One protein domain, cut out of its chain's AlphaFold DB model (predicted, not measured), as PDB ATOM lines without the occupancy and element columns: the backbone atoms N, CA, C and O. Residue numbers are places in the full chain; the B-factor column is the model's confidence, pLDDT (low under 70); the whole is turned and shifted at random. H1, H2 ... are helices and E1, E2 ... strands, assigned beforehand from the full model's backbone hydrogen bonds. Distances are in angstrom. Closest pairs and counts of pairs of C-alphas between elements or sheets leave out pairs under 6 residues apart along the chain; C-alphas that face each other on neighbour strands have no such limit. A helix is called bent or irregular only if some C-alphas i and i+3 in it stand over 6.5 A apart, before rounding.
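This is residues 6 to 101 of the 372 residues of an uncharacterized protein of Zetaproteobacteria bacterium CG_4_10_14_3_um_filter_54_28 (UniProt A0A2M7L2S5). The domain is a loose arch: helix H2 forms the crossbar, the small strand hairpin E1 and E2 with H1 packed on it makes one leg, and H3 makes the other, with a gap between the legs. H4 runs back toward the beginning of H3 and packs on its residues 52 to 56, so that the two make a V that closes there and opens toward the end of H3, and H5 packs on H2, away from the legs. The printed part has 96 residues, with five named helices and two named strands in the order H1 E1 E2 H2 H3 H4 H5; the two strands form an antiparallel sheet, and the class is mostly helix. The whole is loose, with a radius of gyration of the C-alphas of 15.5 A and spans of 44 by 34 by 20 A.

E1, residues 22 to 24, and E2, residues 31 to 33, are antiparallel neighbours in a hairpin, with 141 degrees between their directions. N 23 and O 32 are 2.8 A apart, and N 32 and O 23 are 2.9 A apart, both within hydrogen-bond range. The closest C-alphas of H1, residues 6 to 18, and E1 are those of Ser 17 and Arg 23, 5.6 A apart. H2, residues 38 to 48, comes closest to E2 at the C-alphas of Ala 33 and Glu 39, 5.5 A apart. H2 touches H5, residues 86 to 96, at a steep tilt of 43 degrees, opposite ways; their closest C-alphas, Ala 44 and Glu 87, are 4.8 A apart. H2 and H3, residues 50 to 62, meet only through their link. H3, with its residues 52 to 56 alone, touches H4, residues 67 to 76, at a steep tilt of 55 degrees, opposite ways; their closest C-alphas, Val 52 and Leu 73, are 6.3 A apart. H2 and H4 are close but not clearly touching, with the C-alphas of Ser 48 and Val 75 7.7 A apart. H1 is apart from H2, H3, H4 and H5. In H2 and H5 every O i to N i+4 pair is within hydrogen-bond range; the figures are 6 of 9 in H1, 7 of 9 in H3 and 4 of 6 in H4.

H1 begins at C-alpha 6, (160.843, 74.608, 64.074), and is 18.8 A long. E1 and E2 are each 7.0 A long. H2 is 15.4 A long, H3 19.7 A, H4 14.9 A and H5 15.0 A. H3 ends at C-alpha 62, (152.284, 67.881, 44.543), and H5 ends at C-alpha 96, (171.865, 48.796, 71.216). Three helices are irregular: C-alphas 11 and 14 in H1 are 7.0 A apart, 51 and 54 in H3 7.8 A, and 72 and 75 in H4 7.1 A.

The two C-alphas farthest apart, those of Ser 66 and Ser 101, are 45.3 A apart. The printed part has no cut, and no link is long. The mean pLDDT of the printed part is 86.7; residue 7, residue 10 and residues 97 to 101 are under 70.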
ATOM      1  N   GLY A   6     162.134  75.303  64.158       70.00
ATOM      2  CA  GLY A   6     160.843  74.608  64.074       70.00
ATOM      3  C   GLY A   6     160.712  73.456  65.084       70.00
ATOM      4  O   GLY A   6     161.330  73.481  66.151       70.00
ATOM      5  N   ALA A   7     159.913  72.437  64.752       69.75
ATOM      6  CA  ALA A   7     159.768  71.232  65.577       69.75
ATOM      7  C   ALA A   7     161.083  70.439  65.689       69.75
ATOM      8  O   ALA A   7     161.398  69.921  66.759       69.75
ATOM      9  N   PHE A   8     161.882  70.411  64.613       74.94
ATOM     10  CA  PHE A   8     163.173  69.725  64.561       74.94
ATOM     11  C   PHE A   8     164.137  70.220  65.649       74.94
ATOM     12  O   PHE A   8     164.585  69.442  66.492       74.94
ATOM     13  N   GLY A   9     164.392  71.529  65.688       71.75
ATOM     14  CA  GLY A   9     165.283  72.132  66.680       71.75
ATOM     15  C   GLY A   9     164.736  72.076  68.108       71.75
ATOM     16  O   GLY A   9     165.514  72.003  69.051       71.75
ATOM     17  N   ALA A  10     163.411  72.088  68.275       67.56
ATOM     18  CA  ALA A  10     162.780  72.100  69.592       67.56
ATOM     19  C   ALA A  10     162.741  70.723  70.270       67.56
ATOM     20  O   ALA A  10     162.868  70.647  71.490       67.56
ATOM     21  N   ALA A  11     162.522  69.652  69.502       73.00
ATOM     22  CA  ALA A  11     162.207  68.334  70.056       73.00
ATOM     23  C   ALA A  11     163.209  67.233  69.685       73.00
ATOM     24  O   ALA A  11     163.347  66.277  70.447       73.00
ATOM     25  N   TYR A  12     163.912  67.350  68.553       80.56
ATOM     26  CA  TYR A  12     164.679  66.235  67.984       80.56
ATOM     27  C   TYR A  12     166.189  66.474  67.980       80.56
ATOM     28  O   TYR A  12     166.950  65.554  68.269       80.56
ATOM     29  N   ALA A  13     166.635  67.707  67.724       83.62
ATOM     30  CA  ALA A  13     168.057  67.995  67.548       83.62
ATOM     31  C   ALA A  13     168.908  67.670  68.792       83.62
ATOM     32  O   ALA A  13     169.997  67.115  68.670       83.62
ATOM     33  N   GLY A  14     168.407  67.965  69.995       83.38
ATOM     34  CA  GLY A  14     169.081  67.613  71.252       83.38
ATOM     35  C   GLY A  14     169.283  66.098  71.411       83.38
ATOM     36  O   GLY A  14     170.430  65.655  71.440       83.38
ATOM     37  N   PRO A  15     168.201  65.294  71.445       81.31
ATOM     38  CA  PRO A  15     168.299  63.839  71.550       81.31
ATOM     39  C   PRO A  15     169.131  63.184  70.443       81.31
ATOM     40  O   PRO A  15     169.920  62.292  70.737       81.31
ATOM     41  N   MET A  16     168.995  63.632  69.188       86.81
ATOM     42  CA  MET A  16     169.775  63.104  68.058       86.81
ATOM     43  C   MET A  16     171.268  63.425  68.181       86.81
ATOM     44  O   MET A  16     172.104  62.625  67.765       86.81
ATOM     45  N   SER A  17     171.610  64.582  68.753       85.81
ATOM     46  CA  SER A  17     173.000  64.942  69.027       85.81
ATOM     47  C   SER A  17     173.576  64.132  70.187       85.81
ATOM     48  O   SER A  17     174.721  63.702  70.114       85.81
ATOM     49  N   GLU A  18     172.773  63.850  71.216       82.19
ATOM     50  CA  GLU A  18     173.170  63.015  72.359       82.19
ATOM     51  C   GLU A  18     173.489  61.564  71.954       82.19
ATOM     52  O   GLU A  18     174.358  60.933  72.552       82.19
ATOM     53  N   ILE A  19     172.821  61.035  70.923       81.62
ATOM     54  CA  ILE A  19     173.140  59.721  70.325       81.62
ATOM     55  C   ILE A  19     174.144  59.791  69.181       81.62
ATOM     56  O   ILE A  19     174.402  58.789  68.526       81.62
ATOM     57  N   GLY A  20     174.699  60.973  68.921       85.38
ATOM     58  CA  GLY A  20     175.743  61.154  67.927       85.38
ATOM     59  C   GLY A  20     175.283  61.040  66.477       85.38
ATOM     60  O   GLY A  20     176.145  61.045  65.612       85.38
ATOM     61  N   ILE A  21     173.981  60.985  66.162       89.38
ATOM     62  CA  ILE A  21     173.501  60.997  64.763       89.38
ATOM     63  C   ILE A  21     173.792  62.353  64.111       89.38
ATOM     64  O   ILE A  21     174.141  62.423  62.934       89.38
ATOM     65  N   ILE A  22     173.660  63.445  64.864       90.62
ATOM     66  CA  ILE A  22     173.925  64.796  64.362       90.62
ATOM     67  C   ILE A  22     174.943  65.527  65.231       90.62
ATOM     68  O   ILE A  22     175.115  65.230  66.413       90.62
ATOM     69  N   ARG A  23     175.574  66.546  64.654       88.62
ATOM     70  CA  ARG A  23     176.427  67.508  65.356       88.62
ATOM     71  C   ARG A  23     176.053  68.932  64.972       88.62
ATOM     72  O   ARG A  23     175.550  69.183  63.876       88.62
ATOM     73  N   TYR A  24     176.326  69.873  65.863       86.44
ATOM     74  CA  TYR A  24     176.218  71.291  65.539       86.44
ATOM     75  C   TYR A  24     177.466  71.731  64.771       86.44
ATOM     76  O   TYR A  24     178.578  71.315  65.087       86.44
ATOM     77  N   SER A  25     177.260  72.516  63.716       79.31
ATOM     78  CA  SER A  25     178.342  73.072  62.907       79.31
ATOM     79  C   SER A  25     178.923  74.312  63.585       79.31
ATOM     80  O   SER A  25     178.172  75.155  64.072       79.31
ATOM     81  N   ASP A  26     180.245  74.468  63.541       80.44
ATOM     82  CA  ASP A  26     180.916  75.691  64.004       80.44
ATOM     83  C   ASP A  26     180.664  76.880  63.060       80.44
ATOM     84  O   ASP A  26     180.834  78.037  63.438       80.44
ATOM     85  N   ALA A  27     180.239  76.605  61.820       82.56
ATOM     86  CA  ALA A  27     180.015  77.618  60.793       82.56
ATOM     87  C   ALA A  27     178.582  78.175  60.784       82.56
ATOM     88  O   ALA A  27     178.359  79.290  60.312       82.56
ATOM     89  N   HIS A  28     177.592  77.410  61.257       81.75
ATOM     90  CA  HIS A  28     176.184  77.812  61.203       81.75
ATOM     91  C   HIS A  28     175.317  77.075  62.237       81.75
ATOM     92  O   HIS A  28     175.611  75.939  62.601       81.75
ATOM     93  N   PRO A  29     174.168  77.645  62.646       73.88
ATOM     94  CA  PRO A  29     173.326  77.061  63.696       73.88
ATOM     95  C   PRO A  29     172.547  75.806  63.268       73.88
ATOM     96  O   PRO A  29     171.852  75.216  64.091       73.88
ATOM     97  N   ILE A  30     172.606  75.419  61.990       79.75
ATOM     98  CA  ILE A  30     171.904  74.242  61.464       79.75
ATOM     99  C   ILE A  30     172.702  72.973  61.820       79.75
ATOM    100  O   ILE A  30     173.885  72.900  61.479       79.75
ATOM    101  N   PRO A  31     172.095  71.978  62.493       84.44
ATOM    102  CA  PRO A  31     172.741  70.692  62.732       84.44
ATOM    103  C   PRO A  31     172.991  69.931  61.428       84.44
ATOM    104  O   PRO A  31     172.176  69.981  60.510       84.44
ATOM    105  N   ILE A  32     174.094  69.192  61.374       89.06
ATOM    106  CA  ILE A  32     174.475  68.336  60.243       89.06
ATOM    107  C   ILE A  32     174.668  66.898  60.717       89.06
ATOM    108  O   ILE A  32     174.908  66.666  61.904       89.06
ATOM    109  N   ALA A  33     174.574  65.936  59.801       91.12
ATOM    110  CA  ALA A  33     174.897  64.545  60.097       91.12
ATOM    111  C   ALA A  33     176.342  64.429  60.623       91.12
ATOM    112  O   ALA A  33     177.248  65.125  60.152       91.12
ATOM    113  N   SER A  34     176.554  63.598  61.644       91.00
ATOM    114  CA  SER A  34     177.912  63.234  62.064       91.00
ATOM    115  C   SER A  34     178.544  62.311  61.024       91.00
ATOM    116  O   SER A  34     177.836  61.569  60.344       91.00
ATOM    117  N   LYS A  35     179.871  62.330  60.905       90.25
ATOM    118  CA  LYS A  35     180.572  61.485  59.926       90.25
ATOM    119  C   LYS A  35     180.578  60.020  60.342       90.25
ATOM    120  O   LYS A  35     180.599  59.127  59.506       90.25
ATOM    121  N   GLU A  36     180.583  59.785  61.648       87.62
ATOM    122  CA  GLU A  36     180.783  58.473  62.246       87.62
ATOM    123  C   GLU A  36     179.484  57.660  62.289       87.62
ATOM    124  O   GLU A  36     179.525  56.442  62.146       87.62
ATOM    125  N   VAL A  37     178.336  58.323  62.475       88.62
ATOM    126  CA  VAL A  37     177.036  57.658  62.669       88.62
ATOM    127  C   VAL A  37     175.985  58.178  61.691       88.62
ATOM    128  O   VAL A  37     175.312  57.389  61.030       88.62
ATOM    129  N   GLY A  38     175.835  59.499  61.583       91.62
ATOM    130  CA  GLY A  38     174.758  60.127  60.822       91.62
ATOM    131  C   GLY A  38     174.853  59.909  59.318       91.62
ATOM    132  O   GLY A  38     173.873  59.504  58.700       91.62
ATOM    133  N   GLU A  39     176.016  60.179  58.728       94.31
ATOM    134  CA  GLU A  39     176.260  60.018  57.291       94.31
ATOM    135  C   GLU A  39     176.113  58.549  56.850       94.31
ATOM    136  O   GLU A  39     175.340  58.306  55.921       94.31
ATOM    137  N   PRO A  40     176.734  57.552  57.524       94.12
ATOM    138  CA  PRO A  40     176.519  56.142  57.202       94.12
ATOM    139  C   PRO A  40     175.050  55.721  57.285       94.12
ATOM    140  O   PRO A  40     174.556  55.053  56.379       94.12
ATOM    141  N   LEU A  41     174.336  56.132  58.340       92.69
ATOM    142  CA  LEU A  41     172.927  55.779  58.520       92.69
ATOM    143  C   LEU A  41     172.042  56.407  57.432       92.69
ATOM    144  O   LEU A  41     171.166  55.738  56.892       92.69
ATOM    145  N   ALA A  42     172.293  57.669  57.074       92.94
ATOM    146  CA  ALA A  42     171.559  58.357  56.017       92.94
ATOM    147  C   ALA A  42     171.784  57.715  54.639       92.94
ATOM    148  O   ALA A  42     170.836  57.573  53.869       92.94
ATOM    149  N   LEU A  43     173.021  57.305  54.336       94.94
ATOM    150  CA  LEU A  43     173.348  56.591  53.100       94.94
ATOM    151  C   LEU A  43     172.701  55.205  53.056       94.94
ATOM    152  O   LEU A  43     172.167  54.819  52.020       94.94
ATOM    153  N   ALA A  44     172.709  54.475  54.172       93.62
ATOM    154  CA  ALA A  44     172.070  53.169  54.253       93.62
ATOM    155  C   ALA A  44     170.552  53.263  54.043       93.62
ATOM    156  O   ALA A  44     170.017  52.533  53.213       93.62
ATOM    157  N   PHE A  45     169.884  54.221  54.698       92.69
ATOM    158  CA  PHE A  45     168.466  54.501  54.458       92.69
ATOM    159  C   PHE A  45     168.200  54.870  52.993       92.69
ATOM    160  O   PHE A  45     167.292  54.319  52.379       92.69
ATOM    161  N   ALA A  46     169.009  55.761  52.403       92.00
ATOM    162  CA  ALA A  46     168.858  56.168  51.006       92.00
ATOM    163  C   ALA A  46     168.943  54.979  50.033       92.00
ATOM    164  O   ALA A  46     168.157  54.919  49.088       92.00
ATOM    165  N   SER A  47     169.849  54.032  50.290       91.94
ATOM    166  CA  SER A  47     169.967  52.791  49.518       91.94
ATOM    167  C   SER A  47     168.738  51.890  49.679       91.94
ATOM    168  O   SER A  47     168.249  51.349  48.691       91.94
ATOM    169  N   SER A  48     168.184  51.761  50.890       90.44
ATOM    170  CA  SER A  48     166.982  50.945  51.136       90.44
ATOM    171  C   SER A  48     165.735  51.457  50.406       90.44
ATOM    172  O   SER A  48     164.828  50.678  50.113       90.44
ATOM    173  N   ILE A  49     165.674  52.758  50.104       91.00
ATOM    174  CA  ILE A  49     164.485  53.414  49.538       91.00
ATOM    175  C   ILE A  49     164.658  53.840  48.077       91.00
ATOM    176  O   ILE A  49     163.807  54.560  47.549       91.00
ATOM    177  N   GLU A  50     165.751  53.439  47.422       87.94
ATOM    178  CA  GLU A  50     166.144  53.928  46.093       87.94
ATOM    179  C   GLU A  50     164.987  53.866  45.080       87.94
ATOM    180  O   GLU A  50     164.710  54.845  44.388       87.94
ATOM    181  N   GLY A  51     164.226  52.766  45.079       88.38
ATOM    182  CA  GLY A  51     163.105  52.548  44.159       88.38
ATOM    183  C   GLY A  51     161.877  53.444  44.366       88.38
ATOM    184  O   GLY A  51     160.984  53.434  43.522       88.38
ATOM    185  N   VAL A  52     161.795  54.207  45.461       93.44
ATOM    186  CA  VAL A  52     160.621  55.042  45.789       93.44
ATOM    187  C   VAL A  52     160.956  56.506  46.065       93.44
ATOM    188  O   VAL A  52     160.058  57.295  46.368       93.44
ATOM    189  N   ARG A  53     162.232  56.896  45.963       92.12
ATOM    190  CA  ARG A  53     162.699  58.249  46.287       92.12
ATOM    191  C   ARG A  53     162.001  59.324  45.456       92.12
ATOM    192  O   ARG A  53     161.472  60.279  46.019       92.12
ATOM    193  N   ASP A  54     161.997  59.162  44.137       94.62
ATOM    194  CA  ASP A  54     161.427  60.159  43.224       94.62
ATOM    195  C   ASP A  54     159.913  60.263  43.406       94.62
ATOM    196  O   ASP A  54     159.365  61.362  43.438       94.62
ATOM    197  N   LEU A  55     159.254  59.120  43.636       94.81
ATOM    198  CA  LEU A  55     157.839  59.079  43.985       94.81
ATOM    199  C   LEU A  55     157.570  59.882  45.263       94.81
ATOM    200  O   LEU A  55     156.657  60.699  45.286       94.81
ATOM    201  N   PHE A  56     158.363  59.679  46.319       94.50
ATOM    202  CA  PHE A  56     158.191  60.401  47.578       94.50
ATOM    203  C   PHE A  56     158.308  61.920  47.392       94.50
ATOM    204  O   PHE A  56     157.433  62.652  47.850       94.50
ATOM    205  N   ILE A  57     159.349  62.391  46.696       94.25
ATOM    206  CA  ILE A  57     159.562  63.826  46.460       94.25
ATOM    207  C   ILE A  57     158.424  64.421  45.620       94.25
ATOM    208  O   ILE A  57     157.843  65.423  46.035       94.25
ATOM    209  N   ASP A  58     158.024  63.763  44.526       95.56
ATOM    210  CA  ASP A  58     156.895  64.197  43.689       95.56
ATOM    211  C   ASP A  58     155.591  64.316  44.497       95.56
ATOM    212  O   ASP A  58     154.844  65.290  44.361       95.56
ATOM    213  N   LYS A  59     155.309  63.367  45.403       95.38
ATOM    214  CA  LYS A  59     154.114  63.443  46.263       95.38
ATOM    215  C   LYS A  59     154.205  64.527  47.334       95.38
ATOM    216  O   LYS A  59     153.188  65.153  47.633       95.38
ATOM    217  N   VAL A  60     155.385  64.775  47.901       93.06
ATOM    218  CA  VAL A  60     155.591  65.878  48.857       93.06
ATOM    219  C   VAL A  60     155.365  67.232  48.180       93.06
ATOM    220  O   VAL A  60     154.736  68.105  48.777       93.06
ATOM    221  N   GLU A  61     155.830  67.399  46.942       95.06
ATOM    222  CA  GLU A  61     155.686  68.645  46.182       95.06
ATOM    223  C   GLU A  61     154.265  68.854  45.644       95.06
ATOM    224  O   GLU A  61     153.716  69.951  45.751       95.06
ATOM    225  N   SER A  62     153.644  67.806  45.096       95.50
ATOM    226  CA  SER A  62     152.284  67.881  44.543       95.50
ATOM    227  C   SER A  62     151.190  67.927  45.612       95.50
ATOM    228  O   SER A  62     150.094  68.426  45.350       95.50
ATOM    229  N   GLY A  63     151.455  67.398  46.812       94.81
ATOM    230  CA  GLY A  63     150.493  67.325  47.914       94.81
ATOM    231  C   GLY A  63     149.325  66.357  47.679       94.81
ATOM    232  O   GLY A  63     148.360  66.374  48.443       94.81
ATOM    233  N   ILE A  64     149.384  65.522  46.636       94.25
ATOM    234  CA  ILE A  64     148.322  64.583  46.253       94.25
ATOM    235  C   ILE A  64     148.918  63.180  46.164       94.25
ATOM    236  O   ILE A  64     149.902  62.964  45.466       94.25
ATOM    237  N   VAL A  65     148.297  62.211  46.841       95.88
ATOM    238  CA  VAL A  65     148.747  60.814  46.834       95.88
ATOM    239  C   VAL A  65     147.562  59.851  46.778       95.88
ATOM    240  O   VAL A  65     146.559  60.016  47.476       95.88
ATOM    241  N   SER A  66     147.669  58.832  45.936       95.94
ATOM    242  CA  SER A  66     146.711  57.737  45.819       95.94
ATOM    243  C   SER A  66     147.008  56.610  46.812       95.94
ATOM    244  O   SER A  66     148.099  56.484  47.370       95.94
ATOM    245  N   ARG A  67     146.029  55.719  47.014       96.25
ATOM    246  CA  ARG A  67     146.212  54.538  47.875       96.25
ATOM    247  C   ARG A  67     147.288  53.583  47.355       96.25
ATOM    248  O   ARG A  67     147.930  52.927  48.166       96.25
ATOM    249  N   ASP A  68     147.467  53.487  46.041       96.12
ATOM    250  CA  ASP A  68     148.484  52.616  45.445       96.12
ATOM    251  C   ASP A  68     149.887  53.201  45.588       96.12
ATOM    252  O   ASP A  68     150.813  52.475  45.939       96.12
ATOM    253  N   GLU A  69     150.041  54.515  45.433       95.12
ATOM    254  CA  GLU A  69     151.312  55.196  45.704       95.12
ATOM    255  C   GLU A  69     151.691  55.083  47.187       95.12
ATOM    256  O   GLU A  69     152.830  54.752  47.504       95.12
ATOM    257  N   LEU A  70     150.731  55.227  48.114       94.50
ATOM    258  CA  LEU A  70     150.980  54.975  49.541       94.50
ATOM    259  C   LEU A  70     151.443  53.538  49.820       94.50
ATOM    260  O   LEU A  70     152.269  53.322  50.704       94.50
ATOM    261  N   ARG A  71     150.928  52.544  49.082       93.81
ATOM    262  CA  ARG A  71     151.387  51.151  49.210       93.81
ATOM    263  C   ARG A  71     152.824  50.979  48.731       93.81
ATOM    264  O   ARG A  71     153.556  50.219  49.356       93.81
ATOM    265  N   GLN A  72     153.224  51.670  47.664       93.12
ATOM    266  CA  GLN A  72     154.604  51.647  47.167       93.12
ATOM    267  C   GLN A  72     155.561  52.305  48.166       93.12
ATOM    268  O   GLN A  72     156.623  51.767  48.456       93.12
ATOM    269  N   LEU A  73     155.137  53.407  48.788       94.00
ATOM    270  CA  LEU A  73     155.905  54.131  49.805       94.00
ATOM    271  C   LEU A  73     156.046  53.383  51.143       94.00
ATOM    272  O   LEU A  73     156.710  53.888  52.045       94.00
ATOM    273  N   ARG A  74     155.470  52.181  51.298       91.38
ATOM    274  CA  ARG A  74     155.558  51.403  52.547       91.38
ATOM    275  C   ARG A  74     156.988  51.104  52.983       91.38
ATOM    276  O   ARG A  74     157.209  51.018  54.180       91.38
ATOM    277  N   VAL A  75     157.941  50.989  52.061       89.88
ATOM    278  CA  VAL A  75     159.362  50.763  52.388       89.88
ATOM    279  C   VAL A  75     159.971  51.882  53.251       89.88
ATOM    280  O   VAL A  75     160.968  51.664  53.922       89.88
ATOM    281  N   LEU A  76     159.347  53.065  53.296       89.94
ATOM    282  CA  LEU A  76     159.752  54.170  54.175       89.94
ATOM    283  C   LEU A  76     159.307  53.982  55.635       89.94
ATOM    284  O   LEU A  76     159.647  54.805  56.487       89.94
ATOM    285  N   LEU A  77     158.478  52.976  55.926       87.44
ATOM    286  CA  LEU A  77     157.972  52.748  57.273       87.44
ATOM    287  C   LEU A  77     159.054  52.102  58.157       87.44
ATOM    288  O   LEU A  77     159.759  51.205  57.694       87.44
ATOM    289  N   PRO A  78     159.149  52.483  59.447       80.00
ATOM    290  CA  PRO A  78     160.146  51.929  60.368       80.00
ATOM    291  C   PRO A  78     160.080  50.407  60.575       80.00
ATOM    292  O   PRO A  78     161.053  49.820  61.032       80.00
ATOM    293  N   ASP A  79     158.947  49.774  60.264       80.38
ATOM    294  CA  ASP A  79     158.720  48.326  60.365       80.38
ATOM    295  C   ASP A  79     158.991  47.574  59.046       80.38
ATOM    296  O   ASP A  79     158.784  46.365  58.971       80.38
ATOM    297  N   GLN A  80     159.422  48.270  57.987       88.69
ATOM    298  CA  GLN A  80     159.748  47.688  56.676       88.69
ATOM    299  C   GLN A  80     161.253  47.721  56.370       88.69
ATOM    300  O   GLN A  80     161.648  47.565  55.213       88.69
ATOM    301  N   ILE A  81     162.098  47.905  57.390       88.75
ATOM    302  CA  ILE A  81     163.557  47.873  57.238       88.75
ATOM    303  C   ILE A  81     163.974  46.469  56.769       88.75
ATOM    304  O   ILE A  81     163.669  45.492  57.462       88.75
ATOM    305  N   PRO A  82     164.673  46.326  55.626       88.12
ATOM    306  CA  PRO A  82     165.018  45.010  55.100       88.12
ATOM    307  C   PRO A  82     165.957  44.238  56.036       88.12
ATOM    308  O   PRO A  82     166.960  44.774  56.517       88.12
ATOM    309  N   GLU A  83     165.655  42.962  56.268       89.44
ATOM    310  CA  GLU A  83     166.475  42.080  57.101       89.44
ATOM    311  C   GLU A  83     167.868  41.866  56.483       89.44
ATOM    312  O   GLU A  83     168.013  41.686  55.274       89.44
ATOM    313  N   GLY A  84     168.907  41.918  57.316       89.56
ATOM    314  CA  GLY A  84     170.304  41.808  56.899       89.56
ATOM    315  C   GLY A  84     170.855  43.046  56.184       89.56
ATOM    316  O   GLY A  84     172.014  43.028  55.767       89.56
ATOM    317  N   SER A  85     170.067  44.118  56.038       91.94
ATOM    318  CA  SER A  85     170.524  45.354  55.398       91.94
ATOM    319  C   SER A  85     171.520  46.133  56.255       91.94
ATOM    320  O   SER A  85     171.550  46.044  57.488       91.94
ATOM    321  N   ASP A  86     172.305  46.981  55.589       92.50
ATOM    322  CA  ASP A  86     173.162  47.946  56.273       92.50
ATOM    323  C   ASP A  86     172.361  48.928  57.128       92.50
ATOM    324  O   ASP A  86     172.828  49.317  58.197       92.50
ATOM    325  N   GLU A  87     171.142  49.284  56.710       92.00
ATOM    326  CA  GLU A  87     170.254  50.131  57.502       92.00
ATOM    327  C   GLU A  87     169.886  49.450  58.820       92.00
ATOM    328  O   GLU A  87     170.083  50.043  59.882       92.00
ATOM    329  N   GLN A  88     169.436  48.189  58.777       90.38
ATOM    330  CA  GLN A  88     169.108  47.430  59.984       90.38
ATOM    331  C   GLN A  88     170.314  47.345  60.916       90.38
ATOM    332  O   GLN A  88     170.196  47.628  62.110       90.38
ATOM    333  N   ARG A  89     171.485  46.989  60.378       90.50
ATOM    334  CA  ARG A  89     172.726  46.856  61.146       90.50
ATOM    335  C   ARG A  89     173.118  48.173  61.815       90.50
ATOM    336  O   ARG A  89     173.372  48.192  63.018       90.50
ATOM    337  N   LEU A  90     173.150  49.274  61.065       90.25
ATOM    338  CA  LEU A  90     173.540  50.587  61.582       90.25
ATOM    339  C   LEU A  90     172.516  51.142  62.570       90.25
ATOM    340  O   LEU A  90     172.912  51.671  63.607       90.25
ATOM    341  N   LEU A  91     171.219  50.986  62.313       88.81
ATOM    342  CA  LEU A  91     170.181  51.449  63.231       88.81
ATOM    343  C   LEU A  91     170.178  50.643  64.535       88.81
ATOM    344  O   LEU A  91     170.136  51.223  65.619       88.81
ATOM    345  N   SER A  92     170.299  49.316  64.439       87.31
ATOM    346  CA  SER A  92     170.441  48.436  65.607       87.31
ATOM    347  C   SER A  92     171.677  48.801  66.410       87.31
ATOM    348  O   SER A  92     171.639  48.806  67.638       87.31
ATOM    349  N   SER A  93     172.753  49.188  65.718       85.31
ATOM    350  CA  SER A  93     173.930  49.717  66.374       85.31
ATOM    351  C   SER A  93     173.563  50.972  67.186       85.31
ATOM    352  O   SER A  93     173.707  50.976  68.399       85.31
ATOM    353  N   VAL A  94     172.937  51.992  66.603       84.31
ATOM    354  CA  VAL A  94     172.574  53.218  67.339       84.31
ATOM    355  C   VAL A  94     171.683  52.947  68.560       84.31
ATOM    356  O   VAL A  94     171.812  53.624  69.583       84.31
ATOM    357  N   LEU A  95     170.787  51.966  68.473       83.12
ATOM    358  CA  LEU A  95     169.850  51.638  69.546       83.12
ATOM    359  C   LEU A  95     170.460  50.763  70.655       83.12
ATOM    360  O   LEU A  95     170.098  50.934  71.821       83.12
ATOM    361  N   PHE A  96     171.384  49.857  70.317       80.69
ATOM    362  CA  PHE A  96     171.865  48.796  71.216       80.69
ATOM    363  C   PHE A  96     173.404  48.710  71.375       80.69
ATOM    364  O   PHE A  96     173.872  47.822  72.095       80.69
ATOM    365  N   VAL A  97     174.180  49.605  70.741       69.62
ATOM    366  CA  VAL A  97     175.646  49.519  70.498       69.62
ATOM    367  C   VAL A  97     176.519  49.118  71.685       69.62
ATOM    368  O   VAL A  97     176.202  49.326  72.853       69.62
ATOM    369  N   GLU A  98     177.664  48.539  71.320       55.53
ATOM    370  CA  GLU A  98     178.693  47.909  72.155       55.53
ATOM    371  C   GLU A  98     179.603  48.883  72.933       55.53
ATOM    372  O   GLU A  98     180.191  48.486  73.934       55.53
ATOM    373  N   ALA A  99     179.708  50.152  72.522       52.94
ATOM    374  CA  ALA A  99     180.588  51.160  73.125       52.94
ATOM    375  C   ALA A  99     179.789  52.393  73.577       52.94
ATOM    376  O   ALA A  99     179.921  53.487  73.029       52.94
ATOM    377  N   LEU A 100     178.900  52.208  74.554       59.84
ATOM    378  CA  LEU A 100     178.134  53.311  75.124       59.84
ATOM    379  C   LEU A 100     178.964  54.060  76.166       59.84
ATOM    380  O   LEU A 100     179.672  53.466  76.975       59.84
ATOM    381  N   SER A 101     178.809  55.383  76.192       64.06
ATOM    382  CA  SER A 101     179.088  56.128  77.420       64.06
ATOM    383  C   SER A 101     178.093  55.701  78.507       64.06
ATOM    384  O   SER A 101     176.949  55.356  78.191       64.06
TER     385      SER A 101